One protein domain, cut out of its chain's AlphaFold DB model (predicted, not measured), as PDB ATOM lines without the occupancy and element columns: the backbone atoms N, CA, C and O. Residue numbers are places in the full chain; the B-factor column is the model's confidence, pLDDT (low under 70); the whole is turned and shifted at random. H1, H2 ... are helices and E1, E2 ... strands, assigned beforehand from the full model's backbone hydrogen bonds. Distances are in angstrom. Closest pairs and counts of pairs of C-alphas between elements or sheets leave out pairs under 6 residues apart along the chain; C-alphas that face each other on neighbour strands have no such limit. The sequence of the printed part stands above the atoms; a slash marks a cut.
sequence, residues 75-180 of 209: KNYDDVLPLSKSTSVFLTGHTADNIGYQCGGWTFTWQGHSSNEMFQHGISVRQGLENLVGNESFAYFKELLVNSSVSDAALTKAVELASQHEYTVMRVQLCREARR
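AT A GLANCE: This is residues 75 to 180 of the 209 residues of the protein "Glyco_hydro_3_C domain-containing protein" of Phytophthora cactorum (UniProt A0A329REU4). A small sheet of three short strands stands between two helices, H2 over one face and H3 over the other. H1 and the winding stretch 104 to 124 make a loop-rich part away from the sheet, and the end of the printed part leads out to H4. The printed part has 106 residues, under half in named elements, in the order E1 H1 H2 E2 H3 E3 H4; the sheet, E2 E1 E3, is parallel and the class mixed. The whole is compact, with a radius of gyration of the C-alphas of 15.0 A and spans of 39 by 34 by 27 A.

IN THESE COORDINATES: E1 is residues 89 to 92, beginning at C-alpha 89 (-16.987, -6.298, 92.797); E2 is 138 to 141 and E3 167 to 170. H3, residues 152 to 163, measures 16.5 A, and H2, residues 125 to 133, 12.3 A. H1 is residues 99 to 103; H4, 176 to 180, ends at C-alpha 180 (13.817, -4.267, 78.013).

HOW THE PARTS SIT: E1 is the inner strand, parallel to E2 at 16 degrees, with N 91 and O 139 2.8 A apart, and to E3 at 21 degrees, with N 169 and O 90 2.8 A apart. E1, H1 H2, E2 form a strand-helix-strand unit, two parallel neighbour strands with helices between, its crossover right-handed. E2, H3, E3 form a split one, with E1 between its strands, also right-handed. In three layers, helices on both faces of the sheet, H2 has a height over the sheet of 8.8 A and H3 of 10.0 A. The closest C-alphas of E1 and H3 are those of Phe 90 and Ala 162, 5.8 A; of H2 and E2, Glu 130 and Phe 138, 6.2 A. H1 and H4 are not on the sheet and are apart. Every O i to N i+4 pair is within hydrogen-bond range in H1, H2 and H3; H4 has 0 of 1, and 2 of 2 O i to N i+3 pairs.

THE WHOLE: The C-alphas of Ser 86 and Arg 180, the two farthest apart, are 42.5 A apart. The printed part has no cut; the link from H1 to H2, 21 residues, is long. Confidence is under 70 at residues 144 to 149 and 174 to 180.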
ATOM      1  N   LYS A  75      -4.360 -19.521  98.183       96.75
ATOM      2  CA  LYS A  75      -4.765 -19.009  99.489       96.75
ATOM      3  C   LYS A  75      -6.259 -18.706  99.471       96.75
ATOM      4  O   LYS A  75      -6.718 -17.990  98.585       96.75
ATOM      5  N   ASN A  76      -6.965 -19.201 100.481       96.81
ATOM      6  CA  ASN A  76      -8.342 -18.838 100.793       96.81
ATOM      7  C   ASN A  76      -8.421 -18.606 102.306       96.81
ATOM      8  O   ASN A  76      -8.328 -19.561 103.072       96.81
ATOM      9  N   TYR A  77      -8.460 -17.346 102.735       95.69
ATOM     10  CA  TYR A  77      -8.654 -17.017 104.150       95.69
ATOM     11  C   TYR A  77     -10.132 -16.825 104.429       95.69
ATOM     12  O   TYR A  77     -10.831 -16.295 103.570       95.69
ATOM     13  N   ASP A  78     -10.565 -17.253 105.615       94.94
ATOM     14  CA  ASP A  78     -11.942 -17.122 106.105       94.94
ATOM     15  C   ASP A  78     -13.002 -17.624 105.108       94.94
ATOM     16  O   ASP A  78     -14.112 -17.104 105.054       94.94
ATOM     17  N   ASP A  79     -12.628 -18.609 104.285       93.88
ATOM     18  CA  ASP A  79     -13.462 -19.193 103.232       93.88
ATOM     19  C   ASP A  79     -14.147 -18.154 102.320       93.88
ATOM     20  O   ASP A  79     -15.270 -18.349 101.863       93.88
ATOM     21  N   VAL A  80     -13.450 -17.050 102.017       93.94
ATOM     22  CA  VAL A  80     -13.960 -15.964 101.157       93.94
ATOM     23  C   VAL A  80     -14.371 -16.457  99.766       93.94
ATOM     24  O   VAL A  80     -15.304 -15.924  99.170       93.94
ATOM     25  N   LEU A  81     -13.672 -17.453  99.216       93.75
ATOM     26  CA  LEU A  81     -14.050 -18.089  97.956       93.75
ATOM     27  C   LEU A  81     -14.925 -19.331  98.198       93.75
ATOM     28  O   LEU A  81     -14.561 -20.151  99.046       93.75
ATOM     29  N   PRO A  82     -15.986 -19.545  97.388       92.94
ATOM     30  CA  PRO A  82     -16.388 -18.763  96.210       92.94
ATOM     31  C   PRO A  82     -17.206 -17.501  96.545       92.94
ATOM     32  O   PRO A  82     -18.039 -17.512  97.445       92.94
ATOM     33  N   LEU A  83     -17.032 -16.439  95.749       91.06
ATOM     34  CA  LEU A  83     -17.847 -15.222  95.862       91.06
ATOM     35  C   LEU A  83     -19.299 -15.491  95.439       91.06
ATOM     36  O   LEU A  83     -19.550 -16.225  94.476       91.06
ATOM     37  N   SER A  84     -20.258 -14.859  96.119       89.94
ATOM     38  CA  SER A  84     -21.658 -14.884  95.682       89.94
ATOM     39  C   SER A  84     -21.837 -14.064  94.399       89.94
ATOM     40  O   SER A  84     -21.207 -13.033  94.198       89.94
ATOM     41  N   LYS A  85     -22.736 -14.500  93.512       87.75
ATOM     42  CA  LYS A  85     -23.014 -13.797  92.246       87.75
ATOM     43  C   LYS A  85     -23.698 -12.440  92.437       87.75
ATOM     44  O   LYS A  85     -23.705 -11.639  91.515       87.75
ATOM     45  N   SER A  86     -24.287 -12.199  93.608       89.44
ATOM     46  CA  SER A  86     -24.990 -10.955  93.940       89.44
ATOM     47  C   SER A  86     -24.091  -9.900  94.592       89.44
ATOM     48  O   SER A  86     -24.600  -8.882  95.051       89.44
ATOM     49  N   THR A  87     -22.791 -10.170  94.729       91.00
ATOM     50  CA  THR A  87     -21.863  -9.278  95.435       91.00
ATOM     51  C   THR A  87     -21.384  -8.162  94.529       91.00
ATOM     52  O   THR A  87     -21.200  -8.360  93.327       91.00
ATOM     53  N   SER A  88     -21.069  -7.027  95.135       94.44
ATOM     54  CA  SER A  88     -20.455  -5.900  94.444       94.44
ATOM     55  C   SER A  88     -18.937  -6.088  94.324       94.44
ATOM     56  O   SER A  88     -18.254  -6.301  95.329       94.44
ATOM     57  N   VAL A  89     -18.399  -6.020  93.101       95.12
ATOM     58  CA  VAL A  89     -16.987  -6.298  92.797       95.12
ATOM     59  C   VAL A  89     -16.304  -5.111  92.122       95.12
ATOM     60  O   VAL A  89     -16.678  -4.678  91.033       95.12
ATOM     61  N   PHE A  90     -15.215  -4.649  92.728       95.50
ATOM     62  CA  PHE A  90     -14.259  -3.738  92.113       95.50
ATOM     63  C   PHE A  90     -13.091  -4.520  91.502       95.50
ATOM     64  O   PHE A  90     -12.335  -5.185  92.210       95.50
ATOM     65  N   LEU A  91     -12.904  -4.433  90.186       94.81
ATOM     66  CA  LEU A  91     -11.766  -5.015  89.480       94.81
ATOM     67  C   LEU A  91     -10.695  -3.958  89.204       94.81
ATOM     68  O   LEU A  91     -10.951  -2.915  88.602       94.81
ATOM     69  N   THR A  92      -9.451  -4.279  89.542       92.12
ATOM     70  CA  THR A  92      -8.288  -3.463  89.198       92.12
ATOM     71  C   THR A  92      -7.150  -4.298  88.625       92.12
ATOM     72  O   THR A  92      -7.078  -5.517  88.801       92.12
ATOM     73  N   GLY A  93      -6.256  -3.642  87.890       88.56
ATOM     74  CA  GLY A  93      -5.071  -4.267  87.317       88.56
ATOM     75  C   GLY A  93      -4.873  -3.977  85.835       88.56
ATOM     76  O   GLY A  93      -5.803  -3.983  85.023       88.56
ATOM     77  N   HIS A  94      -3.610  -3.775  85.468       86.12
ATOM     78  CA  HIS A  94      -3.202  -3.335  84.135       86.12
ATOM     79  C   HIS A  94      -3.492  -4.350  83.019       86.12
ATOM     80  O   HIS A  94      -3.658  -3.964  81.861       86.12
ATOM     81  N   THR A  95      -3.560  -5.640  83.361       90.19
ATOM     82  CA  THR A  95      -3.852  -6.731  82.419       90.19
ATOM     83  C   THR A  95      -5.291  -7.221  82.478       90.19
ATOM     84  O   THR A  95      -5.639  -8.085  81.684       90.19
ATOM     85  N   ALA A  96      -6.127  -6.702  83.388       92.44
ATOM     86  CA  ALA A  96      -7.486  -7.196  83.644       92.44
ATOM     87  C   ALA A  96      -8.334  -7.328  82.374       92.44
ATOM     88  O   ALA A  96      -8.986  -8.354  82.190       92.44
ATOM     89  N   ASP A  97      -8.220  -6.358  81.468       93.75
ATOM     90  CA  ASP A  97      -8.948  -6.321  80.202       93.75
ATOM     91  C   ASP A  97      -8.061  -6.560  78.968       93.75
ATOM     92  O   ASP A  97      -8.149  -5.856  77.962       93.75
ATOM     93  N   ASN A  98      -7.133  -7.515  79.059       92.50
ATOM     94  CA  ASN A  98      -6.241  -7.849  77.954       92.50
ATOM     95  C   ASN A  98      -6.127  -9.365  77.749       92.50
ATOM     96  O   ASN A  98      -5.560 -10.075  78.587       92.50
ATOM     97  N   ILE A  99      -6.668  -9.842  76.629       94.62
ATOM     98  CA  ILE A  99      -6.669 -11.254  76.235       94.62
ATOM     99  C   ILE A  99      -5.283 -11.656  75.729       94.62
ATOM    100  O   ILE A  99      -4.771 -12.702  76.113       94.62
ATOM    101  N   GLY A 100      -4.607 -10.795  74.968       92.44
ATOM    102  CA  GLY A 100      -3.241 -11.065  74.519       92.44
ATOM    103  C   GLY A 100      -2.273 -11.341  75.676       92.44
ATOM    104  O   GLY A 100      -1.526 -12.320  75.657       92.44
ATOM    105  N   TYR A 101      -2.366 -10.565  76.758       91.00
ATOM    106  CA  TYR A 101      -1.612 -10.821  77.991       91.00
ATOM    107  C   TYR A 101      -2.093 -12.042  78.784       91.00
ATOM    108  O   TYR A 101      -1.326 -12.572  79.591       91.00
ATOM    109  N   GLN A 102      -3.342 -12.474  78.598       92.31
ATOM    110  CA  GLN A 102      -3.871 -13.712  79.176       92.31
ATOM    111  C   GLN A 102      -3.268 -14.941  78.497       92.31
ATOM    112  O   GLN A 102      -2.851 -15.862  79.190       92.31
ATOM    113  N   CYS A 103      -3.175 -14.921  77.166       92.69
ATOM    114  CA  CYS A 103      -2.611 -16.012  76.377       92.69
ATOM    115  C   CYS A 103      -1.076 -16.052  76.431       92.69
ATOM    116  O   CYS A 103      -0.476 -17.122  76.460       92.69
ATOM    117  N   GLY A 104      -0.426 -14.886  76.485       91.44
ATOM    118  CA  GLY A 104       1.029 -14.779  76.555       91.44
ATOM    119  C   GLY A 104       1.736 -15.087  75.230       91.44
ATOM    120  O   GLY A 104       1.181 -14.933  74.141       91.44
ATOM    121  N   GLY A 105       3.014 -15.469  75.326       91.56
ATOM    122  CA  GLY A 105       3.841 -15.811  74.166       91.56
ATOM    123  C   GLY A 105       3.351 -17.064  73.439       91.56
ATOM    124  O   GLY A 105       2.555 -17.828  73.974       91.56
ATOM    125  N   TRP A 106       3.845 -17.279  72.220       93.25
ATOM    126  CA  TRP A 106       3.440 -18.389  71.342       93.25
ATOM    127  C   TRP A 106       1.963 -18.411  70.928       93.25
ATOM    128  O   TRP A 106       1.527 -19.370  70.298       93.25
ATOM    129  N   THR A 107       1.214 -17.344  71.206       92.12
ATOM    130  CA  THR A 107      -0.159 -17.176  70.725       92.12
ATOM    131  C   THR A 107      -0.180 -16.108  69.636       92.12
ATOM    132  O   THR A 107       0.163 -14.954  69.896       92.12
ATOM    133  N   PHE A 108      -0.532 -16.509  68.410       90.56
ATOM    134  CA  PHE A 108      -0.365 -15.773  67.140       90.56
ATOM    135  C   PHE A 108       1.081 -15.433  66.762       90.56
ATOM    136  O   PHE A 108       1.512 -15.728  65.650       90.56
ATOM    137  N   THR A 109       1.849 -14.833  67.670       91.56
ATOM    138  CA  THR A 109       3.266 -14.525  67.466       91.56
ATOM    139  C   THR A 109       4.120 -15.171  68.550       91.56
ATOM    140  O   THR A 109       3.644 -15.522  69.630       91.56
ATOM    141  N   TRP A 110       5.423 -15.286  68.288       91.50
ATOM    142  CA  TRP A 110       6.370 -15.822  69.262       91.50
ATOM    143  C   TRP A 110       6.344 -15.057  70.598       91.50
ATOM    144  O   TRP A 110       6.348 -15.675  71.662       91.50
ATOM    145  N   GLN A 111       6.273 -13.724  70.555       90.25
ATOM    146  CA  GLN A 111       6.264 -12.884  71.759       90.25
ATOM    147  C   GLN A 111       4.855 -12.660  72.332       90.25
ATOM    148  O   GLN A 111       4.735 -12.135  73.435       90.25
ATOM    149  N   GLY A 112       3.809 -13.093  71.623       90.38
ATOM    150  CA  GLY A 112       2.416 -12.833  71.973       90.38
ATOM    151  C   GLY A 112       1.897 -11.523  71.376       90.38
ATOM    152  O   GLY A 112       2.488 -10.959  70.452       90.38
ATOM    153  N   HIS A 113       0.768 -11.048  71.891       89.06
ATOM    154  CA  HIS A 113       0.143  -9.797  71.466       89.06
ATOM    155  C   HIS A 113      -0.361  -9.023  72.687       89.06
ATOM    156  O   HIS A 113      -0.644  -9.620  73.722       89.06
ATOM    157  N   SER A 114      -0.481  -7.701  72.580       88.19
ATOM    158  CA  SER A 114      -0.961  -6.821  73.660       88.19
ATOM    159  C   SER A 114      -2.323  -6.188  73.358       88.19
ATOM    160  O   SER A 114      -2.740  -5.258  74.048       88.19
ATOM    161  N   SER A 115      -3.041  -6.687  72.350       89.44
ATOM    162  CA  SER A 115      -4.402  -6.254  71.997       89.44
ATOM    163  C   SER A 115      -5.400  -7.409  72.055       89.44
ATOM    164  O   SER A 115      -5.009  -8.578  72.068       89.44
ATOM    165  N   ASN A 116      -6.688  -7.060  72.054       93.56
ATOM    166  CA  ASN A 116      -7.803  -8.010  72.055       93.56
ATOM    167  C   ASN A 116      -8.318  -8.331  70.639       93.56
ATOM    168  O   ASN A 116      -9.013  -9.319  70.461       93.56
ATOM    169  N   GLU A 117      -7.961  -7.533  69.629       91.69
ATOM    170  CA  GLU A 117      -8.543  -7.587  68.273       91.69
ATOM    171  C   GLU A 117      -8.339  -8.935  67.568       91.69
ATOM    172  O   GLU A 117      -9.195  -9.384  66.812       91.69
ATOM    173  N   MET A 118      -7.217  -9.601  67.845       87.75
ATOM    174  CA  MET A 118      -6.873 -10.896  67.249       87.75
ATOM    175  C   MET A 118      -7.623 -12.073  67.894       87.75
ATOM    176  O   MET A 118      -7.554 -13.191  67.395       87.75
ATOM    177  N   PHE A 119      -8.328 -11.848  69.005       92.31
ATOM    178  CA  PHE A 119      -8.910 -12.896  69.842       92.31
ATOM    179  C   PHE A 119     -10.437 -12.875  69.774       92.31
ATOM    180  O   PHE A 119     -11.103 -12.482  70.727       92.31
ATOM    181  N   GLN A 120     -10.992 -13.322  68.648       88.56
ATOM    182  CA  GLN A 120     -12.439 -13.266  68.380       88.56
ATOM    183  C   GLN A 120     -13.288 -14.033  69.408       88.56
ATOM    184  O   GLN A 120     -14.371 -13.578  69.761       88.56
ATOM    185  N   HIS A 121     -12.765 -15.145  69.923       89.88
ATOM    186  CA  HIS A 121     -13.428 -16.006  70.914       89.88
ATOM    187  C   HIS A 121     -12.952 -15.742  72.353       89.88
ATOM    188  O   HIS A 121     -13.328 -16.439  73.291       89.88
ATOM    189  N   GLY A 122     -12.044 -14.783  72.543       92.06
ATOM    190  CA  GLY A 122     -11.422 -14.556  73.838       92.06
ATOM    191  C   GLY A 122     -12.328 -13.776  74.787       92.06
ATOM    192  O   GLY A 122     -12.916 -12.767  74.409       92.06
ATOM    193  N   ILE A 123     -12.368 -14.205  76.047       94.88
ATOM    194  CA  ILE A 123     -13.044 -13.496  77.137       94.88
ATOM    195  C   ILE A 123     -11.977 -13.003  78.113       94.88
ATOM    196  O   ILE A 123     -11.240 -13.798  78.704       94.88
ATOM    197  N   SER A 124     -11.878 -11.683  78.279       95.31
ATOM    198  CA  SER A 124     -10.975 -11.087  79.266       95.31
ATOM    199  C   SER A 124     -11.486 -11.330  80.690       95.31
ATOM    200  O   SER A 124     -12.676 -11.532  80.914       95.31
ATOM    201  N   VAL A 125     -10.604 -11.258  81.693       94.56
ATOM    202  CA  VAL A 125     -11.016 -11.352  83.111       94.56
ATOM    203  C   VAL A 125     -12.044 -10.270  83.467       94.56
ATOM    204  O   VAL A 125     -12.975 -10.550  84.217       94.56
ATOM    205  N   ARG A 126     -11.913  -9.060  82.897       95.31
ATOM    206  CA  ARG A 126     -12.913  -7.993  83.043       95.31
ATOM    207  C   ARG A 126     -14.273  -8.437  82.515       95.31
ATOM    208  O   ARG A 126     -15.235  -8.397  83.269       95.31
ATOM    209  N   GLN A 127     -14.330  -8.889  81.263       95.00
ATOM    210  CA  GLN A 127     -15.571  -9.334  80.627       95.00
ATOM    211  C   GLN A 127     -16.187 -10.534  81.359       95.00
ATOM    212  O   GLN A 127     -17.389 -10.567  81.584       95.00
ATOM    213  N   GLY A 128     -15.371 -11.507  81.772       94.00
ATOM    214  CA  GLY A 128     -15.842 -12.689  82.491       94.00
ATOM    215  C   GLY A 128     -16.472 -12.353  83.842       94.00
ATOM    216  O   GLY A 128     -17.525 -12.891  84.168       94.00
ATOM    217  N   LEU A 129     -15.862 -11.444  84.611       93.44
ATOM    218  CA  LEU A 129     -16.428 -10.986  85.882       93.44
ATOM    219  C   LEU A 129     -17.685 -10.140  85.669       93.44
ATOM    220  O   LEU A 129     -18.698 -10.413  86.302       93.44
ATOM    221  N   GLU A 130     -17.643  -9.179  84.746       92.88
ATOM    222  CA  GLU A 130     -18.783  -8.321  84.394       92.88
ATOM    223  C   GLU A 130     -20.006  -9.151  83.969       92.88
ATOM    224  O   GLU A 130     -21.107  -8.933  84.474       92.88
ATOM    225  N   ASN A 131     -19.807 -10.187  83.148       92.62
ATOM    226  CA  ASN A 131     -20.866 -11.112  82.734       92.62
ATOM    227  C   ASN A 131     -21.440 -11.949  83.894       92.62
ATOM    228  O   ASN A 131     -22.567 -12.431  83.793       92.62
ATOM    229  N   LEU A 132     -20.672 -12.172  84.967       90.44
ATOM    230  CA  LEU A 132     -21.086 -12.992  86.110       90.44
ATOM    231  C   LEU A 132     -21.850 -12.202  87.179       90.44
ATOM    232  O   LEU A 132     -22.813 -12.745  87.720       90.44
ATOM    233  N   VAL A 133     -21.417 -10.976  87.498       89.50
ATOM    234  CA  VAL A 133     -22.032 -10.140  88.556       89.50
ATOM    235  C   VAL A 133     -23.041  -9.119  88.020       89.50
ATOM    236  O   VAL A 133     -23.907  -8.664  88.760       89.50
ATOM    237  N   GLY A 134     -22.967  -8.783  86.729       85.69
ATOM    238  CA  GLY A 134     -23.804  -7.769  86.091       85.69
ATOM    239  C   GLY A 134     -23.277  -6.336  86.253       85.69
ATOM    240  O   GLY A 134     -22.588  -5.998  87.216       85.69
ATOM    241  N   ASN A 135     -23.629  -5.471  85.297       79.19
ATOM    242  CA  ASN A 135     -23.063  -4.120  85.158       79.19
ATOM    243  C   ASN A 135     -23.296  -3.199  86.367       79.19
ATOM    244  O   ASN A 135     -22.479  -2.325  86.628       79.19
ATOM    245  N   GLU A 136     -24.401  -3.362  87.097       83.25
ATOM    246  CA  GLU A 136     -24.743  -2.481  88.226       83.25
ATOM    247  C   GLU A 136     -23.883  -2.737  89.471       83.25
ATOM    248  O   GLU A 136     -23.767  -1.867  90.328       83.25
ATOM    249  N   SER A 137     -23.273  -3.920  89.569       88.19
ATOM    250  CA  SER A 137     -22.467  -4.357  90.719       88.19
ATOM    251  C   SER A 137     -20.979  -4.477  90.377       88.19
ATOM    252  O   SER A 137     -20.228  -5.136  91.096       88.19
ATOM    253  N   PHE A 138     -20.543  -3.863  89.271       93.50
ATOM    254  CA  PHE A 138     -19.186  -3.988  88.756       93.50
ATOM    255  C   PHE A 138     -18.552  -2.631  88.450       93.50
ATOM    256  O   PHE A 138     -19.070  -1.848  87.655       93.50
ATOM    257  N   ALA A 139     -17.363  -2.394  89.003       93.94
ATOM    258  CA  ALA A 139     -16.514  -1.276  88.611       93.94
ATOM    259  C   ALA A 139     -15.140  -1.769  88.163       93.94
ATOM    260  O   ALA A 139     -14.536  -2.637  88.792       93.94
ATOM    261  N   TYR A 140     -14.607  -1.166  87.099       92.81
ATOM    262  CA  TYR A 140     -13.270  -1.464  86.592       92.81
ATOM    263  C   TYR A 140     -12.375  -0.225  86.580       92.81
ATOM    264  O   TYR A 140     -12.749   0.826  86.059       92.81
ATOM    265  N   PHE A 141     -11.150  -0.368  87.090       91.25
ATOM    266  CA  PHE A 141     -10.137   0.681  87.052       91.25
ATOM    267  C   PHE A 141      -8.760   0.137  86.652       91.25
ATOM    268  O   PHE A 141      -8.179  -0.724  87.308       91.25
ATOM    269  N   LYS A 142      -8.213   0.647  85.545       84.31
ATOM    270  CA  LYS A 142      -7.002   0.102  84.908       84.31
ATOM    271  C   LYS A 142      -5.686   0.667  85.449       84.31
ATOM    272  O   LYS A 142      -4.647   0.067  85.199       84.31
ATOM    273  N   GLU A 143      -5.705   1.799  86.149       70.69
ATOM    274  CA  GLU A 143      -4.597   2.775  86.222       70.69
ATOM    275  C   GLU A 143      -3.345   2.351  87.030       70.69
ATOM    276  O   GLU A 143      -2.488   3.169  87.357       70.69
ATOM    277  N   LEU A 144      -3.171   1.052  87.289       67.88
ATOM    278  CA  LEU A 144      -1.872   0.488  87.639       67.88
ATOM    279  C   LEU A 144      -0.988   0.466  86.383       67.88
ATOM    280  O   LEU A 144      -1.343  -0.153  85.383       67.88
ATOM    281  N   LEU A 145       0.182   1.104  86.402       66.44
ATOM    282  CA  LEU A 145       1.128   0.972  85.293       66.44
ATOM    283  C   LEU A 145       1.961  -0.309  85.441       66.44
ATOM    284  O   LEU A 145       2.253  -0.782  86.539       66.44
ATOM    285  N   VAL A 146       2.387  -0.863  84.304       63.84
ATOM    286  CA  VAL A 146       3.182  -2.103  84.208       63.84
ATOM    287  C   VAL A 146       4.489  -2.031  85.018       63.84
ATOM    288  O   VAL A 146       4.983  -3.035  85.525       63.84
ATOM    289  N   ASN A 147       5.054  -0.832  85.163       65.56
ATOM    290  CA  ASN A 147       6.268  -0.552  85.935       65.56
ATOM    291  C   ASN A 147       6.014  -0.408  87.451       65.56
ATOM    292  O   ASN A 147       6.925  -0.004  88.169       65.56
ATOM    293  N   SER A 148       4.803  -0.714  87.930       59.94
ATOM    294  CA  SER A 148       4.377  -0.541  89.325       59.94
ATOM    295  C   SER A 148       4.345   0.913  89.818       59.94
ATOM    296  O   SER A 148       4.189   1.129  91.016       59.94
ATOM    297  N   SER A 149       4.469   1.918  88.939       67.81
ATOM    298  CA  SER A 149       4.208   3.306  89.334       67.81
ATOM    299  C   SER A 149       2.710   3.581  89.279       67.81
ATOM    300  O   SER A 149       2.067   3.332  88.260       67.81
ATOM    301  N   VAL A 150       2.169   4.124  90.359       73.44
ATOM    302  CA  VAL A 150       0.788   4.595  90.455       73.44
ATOM    303  C   VAL A 150       0.872   6.044  90.911       73.44
ATOM    304  O   VAL A 150       1.676   6.355  91.787       73.44
ATOM    305  N   SER A 151       0.118   6.944  90.280       82.12
ATOM    306  CA  SER A 151       0.033   8.321  90.770       82.12
ATOM    307  C   SER A 151      -0.801   8.354  92.052       82.12
ATOM    308  O   SER A 151      -1.749   7.581  92.189       82.12
ATOM    309  N   ASP A 152      -0.503   9.269  92.974       83.81
ATOM    310  CA  ASP A 152      -1.277   9.396  94.221       83.81
ATOM    311  C   ASP A 152      -2.774   9.633  93.946       83.81
ATOM    312  O   ASP A 152      -3.638   9.123  94.659       83.81
ATOM    313  N   ALA A 153      -3.094  10.338  92.856       85.00
ATOM    314  CA  ALA A 153      -4.464  10.548  92.396       85.00
ATOM    315  C   ALA A 153      -5.140   9.242  91.940       85.00
ATOM    316  O   ALA A 153      -6.276   8.969  92.331       85.00
ATOM    317  N   ALA A 154      -4.442   8.412  91.157       85.44
ATOM    318  CA  ALA A 154      -4.958   7.117  90.719       85.44
ATOM    319  C   ALA A 154      -5.133   6.153  91.898       85.44
ATOM    320  O   ALA A 154      -6.125   5.429  91.958       85.44
ATOM    321  N   LEU A 155      -4.206   6.170  92.862       86.44
ATOM    322  CA  LEU A 155      -4.320   5.367  94.075       86.44
ATOM    323  C   LEU A 155      -5.522   5.807  94.916       86.44
ATOM    324  O   LEU A 155      -6.311   4.963  95.330       86.44
ATOM    325  N   THR A 156      -5.698   7.114  95.113       89.88
ATOM    326  CA  THR A 156      -6.841   7.669  95.855       89.88
ATOM    327  C   THR A 156      -8.160   7.248  95.214       89.88
ATOM    328  O   THR A 156      -9.044   6.741  95.899       89.88
ATOM    329  N   LYS A 157      -8.261   7.358  93.885       89.94
ATOM    330  CA  LYS A 157      -9.444   6.931  93.135       89.94
ATOM    331  C   LYS A 157      -9.687   5.422  93.216       89.94
ATOM    332  O   LYS A 157     -10.828   4.993  93.343       89.94
ATOM    333  N   ALA A 158      -8.635   4.606  93.158       90.19
ATOM    334  CA  ALA A 158      -8.766   3.158  93.311       90.19
ATOM    335  C   ALA A 158      -9.276   2.778  94.708       90.19
ATOM    336  O   ALA A 158     -10.118   1.895  94.821       90.19
ATOM    337  N   VAL A 159      -8.789   3.450  95.757       91.25
ATOM    338  CA  VAL A 159      -9.242   3.237  97.141       91.25
ATOM    339  C   VAL A 159     -10.691   3.689  97.326       91.25
ATOM    340  O   VAL A 159     -11.460   3.004  97.992       91.25
ATOM    341  N   GLU A 160     -11.082   4.805  96.711       93.25
ATOM    342  CA  GLU A 160     -12.467   5.281  96.713       93.25
ATOM    343  C   GLU A 160     -13.415   4.285  96.033       93.25
ATOM    344  O   GLU A 160     -14.452   3.944  96.590       93.25
ATOM    345  N   LEU A 161     -13.049   3.759  94.863       92.25
ATOM    346  CA  LEU A 161     -13.858   2.745  94.182       92.25
ATOM    347  C   LEU A 161     -13.899   1.434  94.972       92.25
ATOM    348  O   LEU A 161     -14.958   0.825  95.092       92.25
ATOM    349  N   ALA A 162     -12.772   1.018  95.552       93.38
ATOM    350  CA  ALA A 162     -12.704  -0.181  96.380       93.38
ATOM    351  C   ALA A 162     -13.605  -0.092  97.620       93.38
ATOM    352  O   ALA A 162     -14.193  -1.096  97.998       93.38
ATOM    353  N   SER A 163     -13.750   1.087  98.237       94.56
ATOM    354  CA  SER A 163     -14.591   1.259  99.433       94.56
ATOM    355  C   SER A 163     -16.095   1.243  99.142       94.56
ATOM    356  O   SER A 163     -16.892   1.040 100.055       94.56
ATOM    357  N   GLN A 164     -16.487   1.434  97.879       94.12
ATOM    358  CA  GLN A 164     -17.877   1.358  97.419       94.12
ATOM    359  C   GLN A 164     -18.321  -0.073  97.080       94.12
ATOM    360  O   GLN A 164     -19.507  -0.296  96.838       94.12
ATOM    361  N   HIS A 165     -17.387  -1.027  97.035       94.44
ATOM    362  CA  HIS A 165     -17.647  -2.407  96.638       94.44
ATOM    363  C   HIS A 165     -17.350  -3.367  97.788       94.44
ATOM    364  O   HIS A 165     -16.530  -3.096  98.661       94.44
ATOM    365  N   GLU A 166     -18.026  -4.511  97.782       94.31
ATOM    366  CA  GLU A 166     -17.878  -5.529  98.823       94.31
ATOM    367  C   GLU A 166     -16.544  -6.272  98.683       94.31
ATOM    368  O   GLU A 166     -15.850  -6.523  99.667       94.31
ATOM    369  N   TYR A 167     -16.148  -6.562  97.439       94.50
ATOM    370  CA  TYR A 167     -14.906  -7.257  97.124       94.50
ATOM    371  C   TYR A 167     -14.052  -6.475  96.135       94.50
ATOM    372  O   TYR A 167     -14.544  -5.889  95.173       94.50
ATOM    373  N   THR A 168     -12.733  -6.532  96.329       94.19
ATOM    374  CA  THR A 168     -11.749  -6.041  95.359       94.19
ATOM    375  C   THR A 168     -10.991  -7.213  94.749       94.19
ATOM    376  O   THR A 168     -10.318  -7.966  95.452       94.19
ATOM    377  N   VAL A 169     -11.050  -7.341  93.426       93.56
ATOM    378  CA  VAL A 169     -10.268  -8.302  92.647       93.56
ATOM    379  C   VAL A 169      -9.125  -7.557  91.970       93.56
ATOM    380  O   VAL A 169      -9.339  -6.595  91.238       93.56
ATOM    381  N   MET A 170      -7.891  -8.013  92.182       91.38
ATOM    382  CA  MET A 170      -6.711  -7.418  91.556       91.38
ATOM    383  C   MET A 170      -6.019  -8.424  90.640       91.38
ATOM    384  O   MET A 170      -5.464  -9.420  91.104       91.38
ATOM    385  N   ARG A 171      -5.995  -8.144  89.331       90.25
ATOM    386  CA  ARG A 171      -5.231  -8.942  88.364       90.25
ATOM    387  C   ARG A 171      -3.840  -8.351  88.174       90.25
ATOM    388  O   ARG A 171      -3.678  -7.237  87.676       90.25
ATOM    389  N   VAL A 172      -2.824  -9.143  88.497       86.56
ATOM    390  CA  VAL A 172      -1.419  -8.798  88.266       86.56
ATOM    391  C   VAL A 172      -0.796  -9.862  87.377       86.56
ATOM    392  O   VAL A 172      -0.965 -11.051  87.614       86.56
ATOM    393  N   GLN A 173      -0.068  -9.432  86.353       80.25
ATOM    394  CA  GLN A 173       0.688 -10.306  85.462       80.25
ATOM    395  C   GLN A 173       2.059  -9.674  85.239       80.25
ATOM    396  O   GLN A 173       2.191  -8.453  85.139       80.25
ATOM    397  N   LEU A 174       3.092 -10.503  85.140       68.62
ATOM    398  CA  LEU A 174       4.428 -10.040  84.799       68.62
ATOM    399  C   LEU A 174       4.491  -9.754  83.295       68.62
ATOM    400  O   LEU A 174       4.565 -10.675  82.484       68.62
ATOM    401  N   CYS A 175       4.499  -8.479  82.912       56.41
ATOM    402  CA  CYS A 175       4.735  -8.103  81.523       56.41
ATOM    403  C   CYS A 175       6.251  -8.071  81.259       56.41
ATOM    404  O   CYS A 175       6.964  -7.163  81.695       56.41
ATOM    405  N   ARG A 176       6.784  -9.096  80.580       52.19
ATOM    406  CA  ARG A 176       8.227  -9.183  80.275       52.19
ATOM    407  C   ARG A 176       8.718  -8.084  79.323       52.19
ATOM    408  O   ARG A 176       9.921  -7.817  79.320       52.19
ATOM    409  N   GLU A 177       7.833  -7.401  78.594       46.88
ATOM    410  CA  GLU A 177       8.194  -6.223  77.785       46.88
ATOM    411  C   GLU A 177       8.825  -5.103  78.629       46.88
ATOM    412  O   GLU A 177       9.779  -4.458  78.193       46.88
ATOM    413  N   ALA A 178       8.404  -4.942  79.889       37.97
ATOM    414  CA  ALA A 178       8.897  -3.882  80.769       37.97
ATOM    415  C   ALA A 178      10.366  -4.044  81.207       37.97
ATOM    416  O   ALA A 178      10.989  -3.078  81.650       37.97
ATOM    417  N   ARG A 179      10.969  -5.239  81.070       37.19
ATOM    418  CA  ARG A 179      12.391  -5.446  81.410       37.19
ATOM    419  C   ARG A 179      13.358  -4.928  80.346       37.19
ATOM    420  O   ARG A 179      14.511  -4.684  80.685       37.19
ATOM    421  N   ARG A 180      12.925  -4.736  79.093       40.19
ATOM    422  CA  ARG A 180      13.817  -4.267  78.013       40.19
ATOM    423  C   ARG A 180      14.080  -2.756  78.035       40.19
ATOM    424  O   ARG A 180      15.010  -2.313  77.374       40.19
TER     425      ARG A 180